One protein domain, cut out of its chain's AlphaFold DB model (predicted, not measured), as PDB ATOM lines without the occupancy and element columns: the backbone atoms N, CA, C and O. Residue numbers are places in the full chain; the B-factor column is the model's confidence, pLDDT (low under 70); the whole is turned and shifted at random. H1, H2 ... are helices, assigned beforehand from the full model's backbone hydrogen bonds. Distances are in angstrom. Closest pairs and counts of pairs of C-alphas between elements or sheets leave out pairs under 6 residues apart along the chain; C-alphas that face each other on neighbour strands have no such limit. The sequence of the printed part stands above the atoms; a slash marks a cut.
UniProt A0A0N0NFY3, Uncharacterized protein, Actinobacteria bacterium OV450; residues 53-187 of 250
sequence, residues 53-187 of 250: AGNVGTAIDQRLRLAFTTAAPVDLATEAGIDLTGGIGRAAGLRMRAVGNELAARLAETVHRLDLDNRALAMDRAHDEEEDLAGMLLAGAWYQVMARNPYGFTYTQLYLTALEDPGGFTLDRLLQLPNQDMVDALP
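Overview. This is residues 53 to 187 of the 250 residues of an uncharacterized protein of Actinobacteria bacterium OV450 (UniProt A0A0N0NFY3). The long helix H3 runs along the longest axis, and H4 crosses the core between H3 and H1; H2 packs on H3 and H4, the short H7 and H8 on H4, and a long loop, residues 115 to 126, makes one end. The 135 printed residues hold eight named helices, H1 to H8 in chain order, and no named strand: all helix, mostly crossed. The whole is compact, with a radius of gyration of the C-alphas of 14.3 A, yet elongated, spanning 48 by 27 by 24 A.

Along the chain. Find C-alpha 91 at (-120.511, -102.909, -144.612); from there H3, residues 91 to 114, runs 34.3 A to C-alpha 114 at (-96.602, -125.124, -155.037). H4, residues 127 to 148, covers 31.2 A, and H1, residues 53 to 68, 24.2 A. Look also for H2 at 76 to 85, H5 at 150 to 153, H6 at 157 to 164, H7 at 171 to 175 and H8 at 180 to 185.

Arrangement. H3 and the hub H4 form a hairpin at a steep tilt of 44 degrees; their closest C-alphas, Leu 107 and Met 136, are 6.5 A apart. H2 and H3 form another, at a shallow tilt of 24 degrees. H4 also touches H1 (Ala 59 and Leu 137, 5.1 A), H2, H5, H7 and H8, and H6 touches H3. Every O i to N i+4 pair is within hydrogen-bond range in H2, H3, H6, H7 and H8, against 10 of 12 in H1 and 17 of 18 in H4; H5 is too short for one.

Size, cuts and confidence. The C-alphas farthest apart, Arg 90 and Ala 120, are 47.7 A apart. The printed part has no cut; the H3 to H4 link is long. Residues 53 to 54, 123 to 124, 185 and 187 are under pLDDT 70.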
ATOM      1  N   ALA A  53     -94.959 -99.531-148.812       60.88
ATOM      2  CA  ALA A  53     -93.584-100.006-148.975       60.88
ATOM      3  C   ALA A  53     -93.035-100.658-147.692       60.88
ATOM      4  O   ALA A  53     -92.217-101.576-147.763       60.88
ATOM      5  N   GLY A  54     -93.528-100.244-146.515       66.69
ATOM      6  CA  GLY A  54     -93.178-100.865-145.234       66.69
ATOM      7  C   GLY A  54     -93.613-102.331-145.110       66.69
ATOM      8  O   GLY A  54     -93.054-103.068-144.298       66.69
ATOM      9  N   ASN A  55     -94.561-102.782-145.937       78.62
ATOM     10  CA  ASN A  55     -95.128-104.129-145.869       78.62
ATOM     11  C   ASN A  55     -94.435-105.118-146.814       78.62
ATOM     12  O   ASN A  55     -94.549-106.323-146.602       78.62
ATOM     13  N   VAL A  56     -93.637-104.633-147.778       84.62
ATOM     14  CA  VAL A  56     -92.817-105.484-148.663       84.62
ATOM     15  C   VAL A  56     -91.881-106.365-147.837       84.62
ATOM     16  O   VAL A  56     -91.802-107.565-148.069       84.62
ATOM     17  N   GLY A  57     -91.234-105.803-146.810       85.19
ATOM     18  CA  GLY A  57     -90.361-106.571-145.919       85.19
ATOM     19  C   GLY A  57     -91.094-107.681-145.160       85.19
ATOM     20  O   GLY A  57     -90.551-108.768-144.997       85.19
ATOM     21  N   THR A  58     -92.347-107.438-144.757       89.81
ATOM     22  CA  THR A  58     -93.188-108.460-144.109       89.81
ATOM     23  C   THR A  58     -93.545-109.575-145.092       89.81
ATOM     24  O   THR A  58     -93.467-110.749-144.746       89.81
ATOM     25  N   ALA A  59     -93.891-109.225-146.329       91.44
ATOM     26  CA  ALA A  59     -94.232-110.206-147.350       91.44
ATOM     27  C   ALA A  59     -93.005-111.036-147.796       91.44
ATOM     28  O   ALA A  59     -93.118-112.248-147.978       91.44
ATOM     29  N   ILE A  60     -91.814-110.425-147.871       89.12
ATOM     30  CA  ILE A  60     -90.538-111.132-148.091       89.12
ATOM     31  C   ILE A  60     -90.250-112.107-146.944       89.12
ATOM     32  O   ILE A  60     -89.914-113.263-147.199       89.12
ATOM     33  N   ASP A  61     -90.398-111.677-145.689       89.31
ATOM     34  CA  ASP A  61     -90.191-112.545-144.522       89.31
ATOM     35  C   ASP A  61     -91.131-113.761-144.545       89.31
ATOM     36  O   ASP A  61     -90.689-114.902-144.392       89.31
ATOM     37  N   GLN A  62     -92.412-113.548-144.867       91.06
ATOM     38  CA  GLN A  62     -93.366-114.643-145.060       91.06
ATOM     39  C   GLN A  62     -92.954-115.576-146.202       91.06
ATOM     40  O   GLN A  62     -92.996-116.796-146.038       91.06
ATOM     41  N   ARG A  63     -92.523-115.035-147.349       91.75
ATOM     42  CA  ARG A  63     -92.075-115.843-148.490       91.75
ATOM     43  C   ARG A  63     -90.879-116.718-148.127       91.75
ATOM     44  O   ARG A  63     -90.842-117.887-148.522       91.75
ATOM     45  N   LEU A  64     -89.925-116.164-147.377       89.62
ATOM     46  CA  LEU A  64     -88.762-116.884-146.861       89.62
ATOM     47  C   LEU A  64     -89.192-117.974-145.881       89.62
ATOM     48  O   LEU A  64     -88.765-119.116-146.025       89.62
ATOM     49  N   ARG A  65     -90.084-117.664-144.935       91.50
ATOM     50  CA  ARG A  65     -90.642-118.650-144.000       91.50
ATOM     51  C   ARG A  65     -91.291-119.820-144.738       91.50
ATOM     52  O   ARG A  65     -90.993-120.965-144.409       91.50
ATOM     53  N   LEU A  66     -92.108-119.541-145.753       91.06
ATOM     54  CA  LEU A  66     -92.778-120.557-146.570       91.06
ATOM     55  C   LEU A  66     -91.806-121.398-147.399       91.06
ATOM     56  O   LEU A  66     -92.079-122.563-147.666       91.06
ATOM     57  N   ALA A  67     -90.647-120.843-147.761       87.81
ATOM     58  CA  ALA A  67     -89.582-121.639-148.349       87.81
ATOM     59  C   ALA A  67     -89.002-122.643-147.341       87.81
ATOM     60  O   ALA A  67     -88.484-123.668-147.762       87.81
ATOM     61  N   PHE A  68     -89.055-122.397-146.026       86.75
ATOM     62  CA  PHE A  68     -88.573-123.332-144.998       86.75
ATOM     63  C   PHE A  68     -89.630-124.308-144.492       86.75
ATOM     64  O   PHE A  68     -89.275-125.442-144.178       86.75
ATOM     65  N   THR A  69     -90.883-123.874-144.376       89.12
ATOM     66  CA  THR A  69     -91.982-124.716-143.905       89.12
ATOM     67  C   THR A  69     -93.332-124.224-144.413       89.12
ATOM     68  O   THR A  69     -93.642-123.033-144.339       89.12
ATOM     69  N   THR A  70     -94.167-125.161-144.857       90.44
ATOM     70  CA  THR A  70     -95.548-124.905-145.291       90.44
ATOM     71  C   THR A  70     -96.596-125.257-144.233       90.44
ATOM     72  O   THR A  70     -97.781-125.045-144.460       90.44
ATOM     73  N   ALA A  71     -96.184-125.695-143.035       89.69
ATOM     74  CA  ALA A  71     -97.086-126.141-141.963       89.69
ATOM     75  C   ALA A  71     -98.085-125.071-141.476       89.69
ATOM     76  O   ALA A  71     -99.125-125.403-140.913       89.69
ATOM     77  N   ALA A  72     -97.772-123.792-141.692       92.00
ATOM     78  CA  ALA A  72     -98.678-122.668-141.467       92.00
ATOM     79  C   ALA A  72     -98.685-121.779-142.721       92.00
ATOM     80  O   ALA A  72     -97.872-120.853-142.812       92.00
ATOM     81  N   PRO A  73     -99.527-122.072-143.727       92.75
ATOM     82  CA  PRO A  73     -99.538-121.331-144.988       92.75
ATOM     83  C   PRO A  73     -99.902-119.854-144.818       92.75
ATOM     84  O   PRO A  73     -99.336-118.987-145.479       92.75
ATOM     85  N   VAL A  74    -100.808-119.575-143.881       95.75
ATOM     86  CA  VAL A  74    -101.230-118.231-143.491       95.75
ATOM     87  C   VAL A  74    -100.608-117.913-142.133       95.75
ATOM     88  O   VAL A  74    -100.576-118.755-141.239       95.75
ATOM     89  N   ASP A  75    -100.037-116.720-141.993       92.44
ATOM     90  CA  ASP A  75     -99.447-116.284-140.726       92.44
ATOM     91  C   ASP A  75    -100.529-115.846-139.727       92.44
ATOM     92  O   ASP A  75    -101.502-115.194-140.110       92.44
ATOM     93  N   LEU A  76    -100.324-116.120-138.435       95.06
ATOM     94  CA  LEU A  76    -101.293-115.797-137.378       95.06
ATOM     95  C   LEU A  76    -101.631-114.302-137.308       95.06
ATOM     96  O   LEU A  76    -102.762-113.938-136.994       95.06
ATOM     97  N   ALA A  77    -100.676-113.410-137.601       94.81
ATOM     98  CA  ALA A  77    -100.965-111.978-137.622       94.81
ATOM     99  C   ALA A  77    -101.853-111.594-138.815       94.81
ATOM    100  O   ALA A  77    -102.609-110.627-138.722       94.81
ATOM    101  N   THR A  78    -101.783-112.344-139.919       96.75
ATOM    102  CA  THR A  78    -102.687-112.169-141.061       96.75
ATOM    103  C   THR A  78    -104.098-112.595-140.671       96.75
ATOM    104  O   THR A  78    -105.024-111.811-140.848       96.75
ATOM    105  N   GLU A  79    -104.258-113.779-140.072       97.81
ATOM    106  CA  GLU A  79    -105.558-114.289-139.603       97.81
ATOM    107  C   GLU A  79    -106.204-113.351-138.575       97.81
ATOM    108  O   GLU A  79    -107.344-112.919-138.749       97.81
ATOM    109  N   ALA A  80    -105.444-112.937-137.556       97.62
ATOM    110  CA  ALA A  80    -105.913-111.973-136.564       97.62
ATOM    111  C   ALA A  80    -106.312-110.639-137.211       97.62
ATOM    112  O   ALA A  80    -107.320-110.039-136.843       97.62
ATOM    113  N   GLY A  81    -105.539-110.178-138.197       96.94
ATOM    114  CA  GLY A  81    -105.842-108.977-138.964       96.94
ATOM    115  C   GLY A  81    -107.173-109.075-139.702       96.94
ATOM    116  O   GLY A  81    -108.000-108.172-139.581       96.94
ATOM    117  N   ILE A  82    -107.399-110.183-140.413       98.06
ATOM    118  CA  ILE A  82    -108.649-110.480-141.127       98.06
ATOM    119  C   ILE A  82    -109.833-110.425-140.161       98.06
ATOM    120  O   ILE A  82    -110.798-109.700-140.414       98.06
ATOM    121  N   ASP A  83    -109.745-111.111-139.023       97.62
ATOM    122  CA  ASP A  83    -110.814-111.112-138.024       97.62
ATOM    123  C   ASP A  83    -111.103-109.713-137.471       97.62
ATOM    124  O   ASP A  83    -112.266-109.303-137.395       97.62
ATOM    125  N   LEU A  84    -110.057-108.947-137.156       96.50
ATOM    126  CA  LEU A  84    -110.177-107.589-136.628       96.50
ATOM    127  C   LEU A  84    -110.818-106.614-137.625       96.50
ATOM    128  O   LEU A  84    -111.535-105.706-137.198       96.50
ATOM    129  N   THR A  85    -110.630-106.798-138.940       96.19
ATOM    130  CA  THR A  85    -111.300-105.936-139.934       96.19
ATOM    131  C   THR A  85    -112.824-106.029-139.875       96.19
ATOM    132  O   THR A  85    -113.499-105.039-140.151       96.19
ATOM    133  N   GLY A  86    -113.378-107.158-139.417       92.12
ATOM    134  CA  GLY A  86    -114.821-107.333-139.240       92.12
ATOM    135  C   GLY A  86    -115.451-106.369-138.228       92.12
ATOM    136  O   GLY A  86    -116.659-106.151-138.275       92.12
ATOM    137  N   GLY A  87    -114.649-105.772-137.339       88.38
ATOM    138  CA  GLY A  87    -115.093-104.749-136.388       88.38
ATOM    139  C   GLY A  87    -115.108-103.318-136.943       88.38
ATOM    140  O   GLY A  87    -115.517-102.400-136.234       88.38
ATOM    141  N   ILE A  88    -114.651-103.095-138.182       84.62
ATOM    142  CA  ILE A  88    -114.481-101.758-138.769       84.62
ATOM    143  C   ILE A  88    -115.716-101.343-139.577       84.62
ATOM    144  O   ILE A  88    -115.925-101.786-140.706       84.62
ATOM    145  N   GLY A  89    -116.509-100.403-139.056       71.88
ATOM    146  CA  GLY A  89    -117.725 -99.952-139.744       71.88
ATOM    147  C   GLY A  89    -118.726-101.099-139.966       71.88
ATOM    148  O   GLY A  89    -118.538-102.204-139.473       71.88
ATOM    149  N   ARG A  90    -119.837-100.851-140.675       78.06
ATOM    150  CA  ARG A  90    -120.832-101.918-140.927       78.06
ATOM    151  C   ARG A  90    -120.505-102.740-142.173       78.06
ATOM    152  O   ARG A  90    -120.171-103.908-142.061       78.06
ATOM    153  N   ALA A  91    -120.616-102.149-143.363       87.94
ATOM    154  CA  ALA A  91    -120.511-102.909-144.612       87.94
ATOM    155  C   ALA A  91    -119.057-103.187-145.035       87.94
ATOM    156  O   ALA A  91    -118.723-104.321-145.366       87.94
ATOM    157  N   ALA A  92    -118.186-102.172-144.977       93.19
ATOM    158  CA  ALA A  92    -116.796-102.280-145.427       93.19
ATOM    159  C   ALA A  92    -115.984-103.294-144.603       93.19
ATOM    160  O   ALA A  92    -115.304-104.131-145.182       93.19
ATOM    161  N   GLY A  93    -116.092-103.283-143.270       95.75
ATOM    162  CA  GLY A  93    -115.375-104.230-142.406       95.75
ATOM    163  C   GLY A  93    -115.773-105.681-142.618       95.75
ATOM    164  O   GLY A  93    -114.913-106.544-142.771       95.75
ATOM    165  N   LEU A  94    -117.078-105.954-142.703       95.88
ATOM    166  CA  LEU A  94    -117.569-107.298-143.012       95.88
ATOM    167  C   LEU A  94    -117.093-107.766-144.388       95.88
ATOM    168  O   LEU A  94    -116.728-108.932-144.546       95.88
ATOM    169  N   ARG A  95    -117.046-106.857-145.367       96.88
ATOM    170  CA  ARG A  95    -116.512-107.165-146.690       96.88
ATOM    171  C   ARG A  95    -115.010-107.442-146.658       96.88
ATOM    172  O   ARG A  95    -114.590-108.441-147.233       96.88
ATOM    173  N   MET A  96    -114.222-106.607-145.977       97.69
ATOM    174  CA  MET A  96    -112.786-106.831-145.786       97.69
ATOM    175  C   MET A  96    -112.534-108.198-145.155       97.69
ATOM    176  O   MET A  96    -111.750-108.974-145.685       97.69
ATOM    177  N   ARG A  97    -113.277-108.557-144.104       97.94
ATOM    178  CA  ARG A  97    -113.154-109.879-143.482       97.94
ATOM    179  C   ARG A  97    -113.493-111.014-144.448       97.94
ATOM    180  O   ARG A  97    -112.765-111.998-144.498       97.94
ATOM    181  N   ALA A  98    -114.570-110.886-145.223       98.06
ATOM    182  CA  ALA A  98    -114.961-111.901-146.203       98.06
ATOM    183  C   ALA A  98    -113.872-112.116-147.270       98.06
ATOM    184  O   ALA A  98    -113.420-113.241-147.462       98.06
ATOM    185  N   VAL A  99    -113.382-111.033-147.881       98.31
ATOM    186  CA  VAL A  99    -112.287-111.085-148.865       98.31
ATOM    187  C   VAL A  99    -110.987-111.590-148.231       98.31
ATOM    188  O   VAL A  99    -110.231-112.321-148.862       98.31
ATOM    189  N   GLY A 100    -110.722-111.241-146.972       98.19
ATOM    190  CA  GLY A 100    -109.589-111.751-146.208       98.19
ATOM    191  C   GLY A 100    -109.647-113.265-146.000       98.19
ATOM    192  O   GLY A 100    -108.640-113.946-146.166       98.19
ATOM    193  N   ASN A 101    -110.831-113.810-145.720       98.69
ATOM    194  CA  ASN A 101    -111.035-115.256-145.618       98.69
ATOM    195  C   ASN A 101    -110.836-115.958-146.973       98.69
ATOM    196  O   ASN A 101    -110.215-117.019-147.021       98.69
ATOM    197  N   GLU A 102    -111.306-115.357-148.072       98.56
ATOM    198  CA  GLU A 102    -111.044-115.854-149.433       98.56
ATOM    199  C   GLU A 102    -109.539-115.853-149.751       98.56
ATOM    200  O   GLU A 102    -109.011-116.845-150.255       98.56
ATOM    201  N   LEU A 103    -108.831-114.775-149.392       98.50
ATOM    202  CA  LEU A 103    -107.375-114.676-149.516       98.50
ATOM    203  C   LEU A 103    -106.667-115.778-148.722       98.50
ATOM    204  O   LEU A 103    -105.780-116.435-149.259       98.50
ATOM    205  N   ALA A 104    -107.043-115.987-147.457       98.44
ATOM    206  CA  ALA A 104    -106.435-116.998-146.596       98.44
ATOM    207  C   ALA A 104    -106.609-118.413-147.172       98.44
ATOM    208  O   ALA A 104    -105.646-119.179-147.229       98.44
ATOM    209  N   ALA A 105    -107.811-118.733-147.663       98.38
ATOM    210  CA  ALA A 105    -108.092-120.011-148.307       98.38
ATOM    211  C   ALA A 105    -107.263-120.208-149.589       98.38
ATOM    212  O   ALA A 105    -106.591-121.231-149.729       98.38
ATOM    213  N   ARG A 106    -107.243-119.210-150.485       97.88
ATOM    214  CA  ARG A 106    -106.480-119.274-151.744       97.88
ATOM    215  C   ARG A 106    -104.972-119.348-151.501       97.88
ATOM    216  O   ARG A 106    -104.279-120.108-152.179       97.88
ATOM    217  N   LEU A 107    -104.456-118.597-150.525       97.25
ATOM    218  CA  LEU A 107    -103.046-118.647-150.140       97.25
ATOM    219  C   LEU A 107    -102.686-120.037-149.612       97.25
ATOM    220  O   LEU A 107    -101.684-120.601-150.042       97.25
ATOM    221  N   ALA A 108    -103.514-120.616-148.738       97.31
ATOM    222  CA  ALA A 108    -103.298-121.970-148.249       97.31
ATOM    223  C   ALA A 108    -103.282-122.989-149.392       97.31
ATOM    224  O   ALA A 108    -102.332-123.762-149.496       97.31
ATOM    225  N   GLU A 109    -104.275-122.968-150.279       96.75
ATOM    226  CA  GLU A 109    -104.319-123.847-151.452       96.75
ATOM    227  C   GLU A 109    -103.067-123.695-152.325       96.75
ATOM    228  O   GLU A 109    -102.438-124.684-152.704       96.75
ATOM    229  N   THR A 110    -102.657-122.455-152.587       95.19
ATOM    230  CA  THR A 110    -101.507-122.152-153.442       95.19
ATOM    231  C   THR A 110    -100.202-122.632-152.825       95.19
ATOM    232  O   THR A 110     -99.396-123.253-153.509       95.19
ATOM    233  N   VAL A 111     -99.998-122.411-151.526       93.81
ATOM    234  CA  VAL A 111     -98.816-122.888-150.799       93.81
ATOM    235  C   VAL A 111     -98.697-124.412-150.863       93.81
ATOM    236  O   VAL A 111     -97.606-124.915-151.119       93.81
ATOM    237  N   HIS A 112     -99.805-125.138-150.675       93.06
ATOM    238  CA  HIS A 112     -99.807-126.601-150.777       93.06
ATOM    239  C   HIS A 112     -99.561-127.071-152.214       93.06
ATOM    240  O   HIS A 112     -98.769-127.980-152.434       93.06
ATOM    241  N   ARG A 113    -100.208-126.439-153.199       92.56
ATOM    242  CA  ARG A 113    -100.049-126.771-154.622       92.56
ATOM    243  C   ARG A 113     -98.617-126.553-155.111       92.56
ATOM    244  O   ARG A 113     -98.123-127.349-155.903       92.56
ATOM    245  N   LEU A 114     -97.974-125.473-154.664       90.25
ATOM    246  CA  LEU A 114     -96.602-125.124-155.037       90.25
ATOM    247  C   LEU A 114     -95.537-125.890-154.239       90.25
ATOM    248  O   LEU A 114     -94.358-125.785-154.582       90.25
ATOM    249  N   ASP A 115     -95.938-126.613-153.187       90.00
ATOM    250  CA  ASP A 115     -95.072-127.470-152.370       90.00
ATOM    251  C   ASP A 115     -93.785-126.737-151.935       90.00
ATOM    252  O   ASP A 115     -92.652-127.126-152.235       90.00
ATOM    253  N   LEU A 116     -93.981-125.558-151.323       86.19
ATOM    254  CA  LEU A 116     -92.952-124.516-151.241       86.19
ATOM    255  C   LEU A 116     -91.688-124.912-150.464       86.19
ATOM    256  O   LEU A 116     -90.625-124.331-150.711       86.19
ATOM    257  N   ASP A 117     -91.792-125.864-149.539       86.38
ATOM    258  CA  ASP A 117     -90.702-126.361-148.703       86.38
ATOM    259  C   ASP A 117     -90.063-127.664-149.217       86.38
ATOM    260  O   ASP A 117     -89.056-128.115-148.657       86.38
ATOM    261  N   ASN A 118     -90.541-128.221-150.333       87.31
ATOM    262  CA  ASN A 118     -89.944-129.402-150.945       87.31
ATOM    263  C   ASN A 118     -88.597-129.089-151.614       87.31
ATOM    264  O   ASN A 118     -88.491-128.372-152.607       87.31
ATOM    265  N   ARG A 119     -87.533-129.685-151.067       84.00
ATOM    266  CA  ARG A 119     -86.141-129.516-151.522       84.00
ATOM    267  C   ARG A 119     -85.777-130.338-152.758       84.00
ATOM    268  O   ARG A 119     -84.676-130.168-153.274       84.00
ATOM    269  N   ALA A 120     -86.654-131.240-153.196       87.31
ATOM    270  CA  ALA A 120     -86.451-132.055-154.390       87.31
ATOM    271  C   ALA A 120     -86.920-131.355-155.677       87.31
ATOM    272  O   ALA A 120     -86.539-131.781-156.767       87.31
ATOM    273  N   LEU A 121     -87.736-130.302-155.562       82.81
ATOM    274  CA  LEU A 121     -88.205-129.514-156.701       82.81
ATOM    275  C   LEU A 121     -87.148-128.495-157.147       82.81
ATOM    276  O   LEU A 121     -86.293-128.069-156.368       82.81
ATOM    277  N   ALA A 122     -87.212-128.098-158.419       76.81
ATOM    278  CA  ALA A 122     -86.367-127.033-158.943       76.81
ATOM    279  C   ALA A 122     -86.649-125.712-158.208       76.81
ATOM    280  O   ALA A 122     -87.791-125.402-157.875       76.81
ATOM    281  N   MET A 123     -85.593-124.929-157.972       68.19
ATOM    282  CA  MET A 123     -85.726-123.597-157.373       68.19
ATOM    283  C   MET A 123     -86.432-122.606-158.304       68.19
ATOM    284  O   MET A 123     -87.131-121.720-157.821       68.19
ATOM    285  N   ASP A 124     -86.242-122.755-159.617       69.94
ATOM    286  CA  ASP A 124     -86.867-121.896-160.618       69.94
ATOM    287  C   ASP A 124     -88.320-122.319-160.840       69.94
ATOM    288  O   ASP A 124     -88.606-123.470-161.179       69.94
ATOM    289  N   ARG A 125     -89.235-121.366-160.659       73.44
ATOM    290  CA  ARG A 125     -90.678-121.557-160.841       73.44
ATOM    291  C   ARG A 125     -91.213-120.735-162.001       73.44
ATOM    292  O   ARG A 125     -90.556-119.805-162.476       73.44
ATOM    293  N   ALA A 126     -92.418-121.082-162.451       80.94
ATOM    294  CA  ALA A 126     -93.121-120.274-163.431       80.94
ATOM    295  C   ALA A 126     -93.329-118.860-162.871       80.94
ATOM    296  O   ALA A 126     -93.720-118.680-161.718       80.94
ATOM    297  N   HIS A 127     -93.029-117.859-163.696       78.00
ATOM    298  CA  HIS A 127     -93.057-116.457-163.289       78.00
ATOM    299  C   HIS A 127     -94.427-116.046-162.743       78.00
ATOM    300  O   HIS A 127     -94.489-115.439-161.678       78.00
ATOM    301  N   ASP A 128     -95.486-116.462-163.433       82.62
ATOM    302  CA  ASP A 128     -96.874-116.149-163.103       82.62
ATOM    303  C   ASP A 128     -97.281-116.723-161.733       82.62
ATOM    304  O   ASP A 128     -98.039-116.103-160.994       82.62
ATOM    305  N   GLU A 129     -96.744-117.888-161.349       84.06
ATOM    306  CA  GLU A 129     -97.035-118.506-160.048       84.06
ATOM    307  C   GLU A 129     -96.363-117.762-158.888       84.06
ATOM    308  O   GLU A 129     -96.950-117.629-157.813       84.06
ATOM    309  N   GLU A 130     -95.140-117.268-159.095       86.50
ATOM    310  CA  GLU A 130     -94.441-116.458-158.093       86.50
ATOM    311  C   GLU A 130     -95.032-115.049-157.988       86.50
ATOM    312  O   GLU A 130     -95.083-114.509-156.885       86.50
ATOM    313  N   GLU A 131     -95.508-114.465-159.090       87.12
ATOM    314  CA  GLU A 131     -96.224-113.185-159.066       87.12
ATOM    315  C   GLU A 131     -97.559-113.292-158.321       87.12
ATOM    316  O   GLU A 131     -97.839-112.460-157.456       87.12
ATOM    317  N   ASP A 132     -98.349-114.340-158.583       90.25
ATOM    318  CA  ASP A 132     -99.622-114.559-157.885       90.25
ATOM    319  C   ASP A 132     -99.403-114.770-156.378       90.25
ATOM    320  O   ASP A 132    -100.060-114.141-155.540       90.25
ATOM    321  N   LEU A 133     -98.412-115.593-156.013       93.00
ATOM    322  CA  LEU A 133     -98.016-115.781-154.618       93.00
ATOM    323  C   LEU A 133     -97.546-114.463-153.987       93.00
ATOM    324  O   LEU A 133     -97.950-114.143-152.868       93.00
ATOM    325  N   ALA A 134     -96.726-113.681-154.687       91.56
ATOM    326  CA  ALA A 134     -96.244-112.394-154.203       91.56
ATOM    327  C   ALA A 134     -97.392-111.406-153.943       91.56
ATOM    328  O   ALA A 134     -97.424-110.774-152.881       91.56
ATOM    329  N   GLY A 135     -98.367-111.325-154.851       92.56
ATOM    330  CA  GLY A 135     -99.575-110.519-154.675       92.56
ATOM    331  C   GLY A 135    -100.361-110.922-153.425       92.56
ATOM    332  O   GLY A 135    -100.716-110.065-152.609       92.56
ATOM    333  N   MET A 136    -100.557-112.227-153.207       95.88
ATOM    334  CA  MET A 136    -101.246-112.735-152.014       95.88
ATOM    335  C   MET A 136    -100.493-112.436-150.713       95.88
ATOM    336  O   MET A 136    -101.117-112.065-149.717       95.88
ATOM    337  N   LEU A 137     -99.164-112.556-150.702       95.31
ATOM    338  CA  LEU A 137     -98.349-112.261-149.518       95.31
ATOM    339  C   LEU A 137     -98.336-110.762-149.187       95.31
ATOM    340  O   LEU A 137     -98.402-110.390-148.014       95.31
ATOM    341  N   LEU A 138     -98.314-109.890-150.198       93.56
ATOM    342  CA  LEU A 138     -98.449-108.442-150.008       93.56
ATOM    343  C   LEU A 138     -99.831-108.072-149.457       93.56
ATOM    344  O   LEU A 138     -99.921-107.309-148.491       93.56
ATOM    345  N   ALA A 139    -100.897-108.664-150.000       94.44
ATOM    346  CA  ALA A 139    -102.248-108.486-149.477       94.44
ATOM    347  C   ALA A 139    -102.367-108.992-148.027       94.44
ATOM    348  O   ALA A 139    -102.930-108.309-147.167       94.44
ATOM    349  N   GLY A 140    -101.770-110.148-147.721       95.69
ATOM    350  CA  GLY A 140    -101.690-110.687-146.365       95.69
ATOM    351  C   GLY A 140    -100.951-109.748-145.412       95.69
ATOM    352  O   GLY A 140    -101.408-109.509-144.294       95.69
ATOM    353  N   ALA A 141     -99.850-109.142-145.864       94.38
ATOM    354  CA  ALA A 141     -99.093-108.165-145.089       94.38
ATOM    355  C   ALA A 141     -99.923-106.919-144.727       94.38
ATOM    356  O   ALA A 141     -99.758-106.399-143.624       94.38
ATOM    357  N   TRP A 142    -100.862-106.471-145.572       93.75
ATOM    358  CA  TRP A 142    -101.793-105.396-145.199       93.75
ATOM    359  C   TRP A 142    -102.740-105.791-144.067       93.75
ATOM    360  O   TRP A 142    -102.933-104.993-143.150       93.75
ATOM    361  N   TYR A 143    -103.268-107.018-144.058       95.94
ATOM    362  CA  TYR A 143    -104.048-107.501-142.915       95.94
ATOM    363  C   TYR A 143    -103.205-107.555-141.634       95.94
ATOM    364  O   TYR A 143    -103.689-107.169-140.572       95.94
ATOM    365  N   GLN A 144    -101.916-107.906-141.713       95.25
ATOM    366  CA  GLN A 144    -101.036-107.850-140.534       95.25
ATOM    367  C   GLN A 144    -100.896-106.444-139.947       95.25
ATOM    368  O   GLN A 144    -100.697-106.306-138.736       95.25
ATOM    369  N   VAL A 145    -101.007-105.397-140.774       93.25
ATOM    370  CA  VAL A 145    -101.017-104.016-140.275       93.25
ATOM    371  C   VAL A 145    -102.212-103.808-139.351       93.25
ATOM    372  O   VAL A 145    -102.026-103.210-138.298       93.25
ATOM    373  N   MET A 146    -103.391-104.358-139.661       94.19
ATOM    374  CA  MET A 146    -104.550-104.275-138.764       94.19
ATOM    375  C   MET A 146    -104.261-104.907-137.398       94.19
ATOM    376  O   MET A 146    -104.561-104.311-136.368       94.19
ATOM    377  N   ALA A 147    -103.618-106.077-137.375       93.56
ATOM    378  CA  ALA A 147    -103.280-106.763-136.128       93.56
ATOM    379  C   ALA A 147    -102.235-106.014-135.280       93.56
ATOM    380  O   ALA A 147    -102.283-106.058-134.052       93.56
ATOM    381  N   ARG A 148    -101.273-105.335-135.918       90.00
ATOM    382  CA  ARG A 148    -100.133-104.694-135.233       90.00
ATOM    383  C   ARG A 148    -100.352-103.211-134.940       90.00
ATOM    384  O   ARG A 148     -99.823-102.693-133.960       90.00
ATOM    385  N   ASN A 149    -101.067-102.520-135.818       89.62
ATOM    386  CA  ASN A 149    -101.288-101.082-135.773       89.62
ATOM    387  C   ASN A 149    -102.598-100.700-136.501       89.62
ATOM    388  O   ASN A 149    -102.557-100.281-137.664       89.62
ATOM    389  N   PRO A 150    -103.751-100.758-135.810       88.06
ATOM    390  CA  PRO A 150    -105.049-100.401-136.388       88.06
ATOM    391  C   PRO A 150    -105.110 -98.982-136.971       88.06
ATOM    392  O   PRO A 150    -105.797 -98.753-137.960       88.06
ATOM    393  N   TYR A 151    -104.360 -98.026-136.410       86.69
ATOM    394  CA  TYR A 151    -104.279 -96.666-136.956       86.69
ATOM    395  C   TYR A 151    -103.468 -96.613-138.253       86.69
ATOM    396  O   TYR A 151    -103.808 -95.880-139.171       86.69
ATOM    397  N   GLY A 152    -102.392 -97.394-138.353       85.25
ATOM    398  CA  GLY A 152    -101.624 -97.522-139.593       85.25
ATOM    399  C   GLY A 152    -102.434 -98.184-140.709       85.25
ATOM    400  O   GLY A 152    -102.294 -97.823-141.876       85.25
ATOM    401  N   PHE A 153    -103.318 -99.113-140.342       89.94
ATOM    402  CA  PHE A 153    -104.155 -99.850-141.281       89.94
ATOM    403  C   PHE A 153    -105.081 -98.941-142.095       89.94
ATOM    404  O   PHE A 153    -105.260 -99.178-143.290       89.94
ATOM    405  N   THR A 154    -105.583 -97.847-141.506       89.44
ATOM    406  CA  THR A 154    -106.475 -96.904-142.205       89.44
ATOM    407  C   THR A 154    -105.809 -96.161-143.365       89.44
ATOM    408  O   THR A 154    -106.492 -95.501-144.142       89.44
ATOM    409  N   TYR A 155    -104.483 -96.249-143.487       86.00
ATOM    410  CA  TYR A 155    -103.712 -95.659-144.582       86.00
ATOM    411  C   TYR A 155    -103.329 -96.669-145.672       86.00
ATOM    412  O   TYR A 155    -102.630 -96.301-146.611       86.00
ATOM    413  N   THR A 156    -103.736 -97.935-145.551       88.25
ATOM    414  CA  THR A 156    -103.457 -98.963-146.567       88.25
ATOM    415  C   THR A 156    -104.428 -98.855-147.747       88.25
ATOM    416  O   THR A 156    -105.610 -98.572-147.544       88.25
ATOM    417  N   GLN A 157    -103.967 -99.149-148.971       88.12
ATOM    418  CA  GLN A 157    -104.837 -99.280-150.149       88.12
ATOM    419  C   GLN A 157    -105.982-100.270-149.923       88.12
ATOM    420  O   GLN A 157    -107.086-100.026-150.406       88.12
ATOM    421  N   LEU A 158    -105.748-101.350-149.169       92.38
ATOM    422  CA  LEU A 158    -106.790-102.298-148.772       92.38
ATOM    423  C   LEU A 158    -107.951-101.572-148.079       92.38
ATOM    424  O   LEU A 158    -109.090-101.657-148.537       92.38
ATOM    425  N   TYR A 159    -107.659-100.826-147.010       92.69
ATOM    426  CA  TYR A 159    -108.674-100.093-146.255       92.69
ATOM    427  C   TYR A 159    -109.350 -99.018-147.109       92.69
ATOM    428  O   TYR A 159    -110.576 -98.929-147.130       92.69
ATOM    429  N   LEU A 160    -108.557 -98.208-147.817       92.00
ATOM    430  CA  LEU A 160    -109.066 -97.088-148.609       92.00
ATOM    431  C   LEU A 160    -109.989 -97.570-149.734       92.00
ATOM    432  O   LEU A 160    -111.088 -97.040-149.883       92.00
ATOM    433  N   THR A 161    -109.597 -98.626-150.455       92.62
ATOM    434  CA  THR A 161    -110.402 -99.191-151.550       92.62
ATOM    435  C   THR A 161    -111.676 -99.847-151.025       92.62
ATOM    436  O   THR A 161    -112.750 -99.650-151.590       92.62
ATOM    437  N   ALA A 162    -111.584-100.609-149.931       93.94
ATOM    438  CA  ALA A 162    -112.753-101.258-149.341       93.94
ATOM    439  C   ALA A 162    -113.762-100.252-148.769       93.94
ATOM    440  O   ALA A 162    -114.956-100.545-148.714       93.94
ATOM    441  N   LEU A 163    -113.291 -99.082-148.324       93.56
ATOM    442  CA  LEU A 163    -114.143 -98.001-147.842       93.56
ATOM    443  C   LEU A 163    -114.819 -97.237-148.989       93.56
ATOM    444  O   LEU A 163    -115.976 -96.847-148.843       93.56
ATOM    445  N   GLU A 164    -114.107 -97.021-150.097       93.69
ATOM    446  CA  GLU A 164    -114.615 -96.311-151.275       93.69
ATOM    447  C   GLU A 164    -115.757 -97.074-151.962       93.69
ATOM    448  O   GLU A 164    -116.814 -96.496-152.218       93.69
ATOM    449  N   ASP A 165    -115.575 -98.375-152.204       93.00
ATOM    450  CA  ASP A 165    -116.597 -99.243-152.797       93.00
ATOM    451  C   ASP A 165    -116.632-100.623-152.111       93.00
ATOM    452  O   ASP A 165    -116.010-101.588-152.575       93.00
ATOM    453  N   PRO A 166    -117.407-100.765-151.018       92.50
ATOM    454  CA  PRO A 166    -117.569-102.049-150.341       92.50
ATOM    455  C   PRO A 166    -118.216-103.130-151.217       92.50
ATOM    456  O   PRO A 166    -118.025-104.317-150.965       92.50
ATOM    457  N   GLY A 167    -119.025-102.756-152.215       92.25
ATOM    458  CA  GLY A 167    -119.708-103.716-153.086       92.25
ATOM    459  C   GLY A 167    -118.762-104.329-154.118       92.25
ATOM    460  O   GLY A 167    -118.818-105.535-154.365       92.25
ATOM    461  N   GLY A 168    -117.873-103.507-154.679       94.38
ATOM    462  CA  GLY A 168    -116.864-103.902-155.662       94.38
ATOM    463  C   GLY A 168    -115.556-104.437-155.075       94.38
ATOM    464  O   GLY A 168    -114.717-104.939-155.823       94.38
ATOM    465  N   PHE A 169    -115.356-104.381-153.754       96.56
ATOM    466  CA  PHE A 169    -114.145-104.908-153.123       96.56
ATOM    467  C   PHE A 169    -114.131-106.447-153.142       96.56
ATOM    468  O   PHE A 169    -114.755-107.094-152.307       96.56
ATOM    469  N   THR A 170    -113.467-107.062-154.117       97.75
ATOM    470  CA  THR A 170    -113.308-108.523-154.270       97.75
ATOM    471  C   THR A 170    -111.865-108.958-154.009       97.75
ATOM    472  O   THR A 170    -110.969-108.115-153.939       97.75
ATOM    473  N   LEU A 171    -111.616-110.271-153.915       97.25
ATOM    474  CA  LEU A 171    -110.249-110.802-153.877       97.25
ATOM    475  C   LEU A 171    -109.437-110.375-155.108       97.25
ATOM    476  O   LEU A 171    -108.324-109.882-154.956       97.25
ATOM    477  N   ASP A 172    -110.009-110.474-156.308       96.31
ATOM    478  CA  ASP A 172    -109.331-110.029-157.534       96.31
ATOM    479  C   ASP A 172    -108.990-108.540-157.483       96.31
ATOM    480  O   ASP A 172    -107.887-108.136-157.854       96.31
ATOM    481  N   ARG A 173    -109.908-107.712-156.966       95.12
ATOM    482  CA  ARG A 173    -109.651-106.284-156.798       95.12
ATOM    483  C   ARG A 173    -108.523-106.041-155.802       95.12
ATOM    484  O   ARG A 173    -107.669-105.214-156.091       95.12
ATOM    485  N   LEU A 174    -108.505-106.762-154.679       95.00
ATOM    486  CA  LEU A 174    -107.456-106.687-153.661       95.00
ATOM    487  C   LEU A 174    -106.078-107.053-154.230       95.00
ATOM    488  O   LEU A 174    -105.112-106.341-153.969       95.00
ATOM    489  N   LEU A 175    -105.982-108.123-155.021       93.44
ATOM    490  CA  LEU A 175    -104.716-108.586-155.601       93.44
ATOM    491  C   LEU A 175    -104.178-107.668-156.710       93.44
ATOM    492  O   LEU A 175    -102.993-107.726-157.017       93.44
ATOM    493  N   GLN A 176    -105.014-106.788-157.265       91.06
ATOM    494  CA  GLN A 176    -104.607-105.749-158.219       91.06
ATOM    495  C   GLN A 176    -104.137-104.447-157.551       91.06
ATOM    496  O   GLN A 176    -103.680-103.543-158.249       91.06
ATOM    497  N   LEU A 177    -104.296-104.303-156.229       87.19
ATOM    498  CA  LEU A 177    -103.902-103.082-155.520       87.19
ATOM    499  C   LEU A 177    -102.383-102.918-155.359       87.19
ATOM    500  O   LEU A 177    -101.925-101.779-155.466       87.19
ATOM    501  N   PRO A 178    -101.589-103.971-155.062       83.75
ATOM    502  CA  PRO A 178    -100.151-103.806-154.912       83.75
ATOM    503  C   PRO A 178     -99.523-103.280-156.203       83.75
ATOM    504  O   PRO A 178     -99.830-103.752-157.296       83.75
ATOM    505  N   ASN A 179     -98.611-102.314-156.083       79.88
ATOM    506  CA  ASN A 179     -97.838-101.848-157.231       79.88
ATOM    507  C   ASN A 179     -96.991-103.009-157.788       79.88
ATOM    508  O   ASN A 179     -96.363-103.729-157.010       79.88
ATOM    509  N   GLN A 180     -96.929-103.155-159.113       79.25
ATOM    510  CA  GLN A 180     -96.147-104.210-159.761       79.25
ATOM    511  C   GLN A 180     -94.679-104.219-159.314       79.25
ATOM    512  O   GLN A 180     -94.126-105.284-159.077       79.25
ATOM    513  N   ASP A 181     -94.065-103.055-159.079       75.38
ATOM    514  CA  ASP A 181     -92.689-102.968-158.575       75.38
ATOM    515  C   ASP A 181     -92.531-103.628-157.188       75.38
ATOM    516  O   ASP A 181     -91.463-104.144-156.852       75.38
ATOM    517  N   MET A 182     -93.588-103.626-156.364       77.75
ATOM    518  CA  MET A 182     -93.603-104.320-155.072       77.75
ATOM    519  C   MET A 182     -93.754-105.828-155.255       77.75
ATOM    520  O   MET A 182     -93.086-106.584-154.551       77.75
ATOM    521  N   VAL A 183     -94.605-106.258-156.190       77.38
ATOM    522  CA  VAL A 183     -94.789-107.674-156.540       77.38
ATOM    523  C   VAL A 183     -93.473-108.244-157.069       77.38
ATOM    524  O   VAL A 183     -92.989-109.240-156.545       77.38
ATOM    525  N   ASP A 184     -92.820-107.546-157.999       78.06
ATOM    526  CA  ASP A 184     -91.543-107.930-158.610       78.06
ATOM    527  C   ASP A 184     -90.379-108.016-157.603       78.06
ATOM    528  O   ASP A 184     -89.404-108.744-157.828       78.06
ATOM    529  N   ALA A 185     -90.462-107.294-156.480       66.50
ATOM    530  CA  ALA A 185     -89.446-107.325-155.430       66.50
ATOM    531  C   ALA A 185     -89.447-108.639-154.623       66.50
ATOM    532  O   ALA A 185     -88.421-108.993-154.035       66.50
ATOM    533  N   LEU A 186     -90.564-109.375-154.587       70.94
ATOM    534  CA  LEU A 186     -90.716-110.600-153.790       70.94
ATOM    535  C   LEU A 186     -90.052-111.847-154.404       70.94
ATOM    536  O   LEU A 186     -89.382-112.563-153.658       70.94
ATOM    537  N   PRO A 187     -90.153-112.113-155.724       68.62
ATOM    538  CA  PRO A 187     -89.480-113.233-156.387       68.62
ATOM    539  C   PRO A 187     -87.945-113.170-156.357       68.62
ATOM    540  O   PRO A 187     -87.285-114.044-156.910       68.62
TER     541      PRO A 187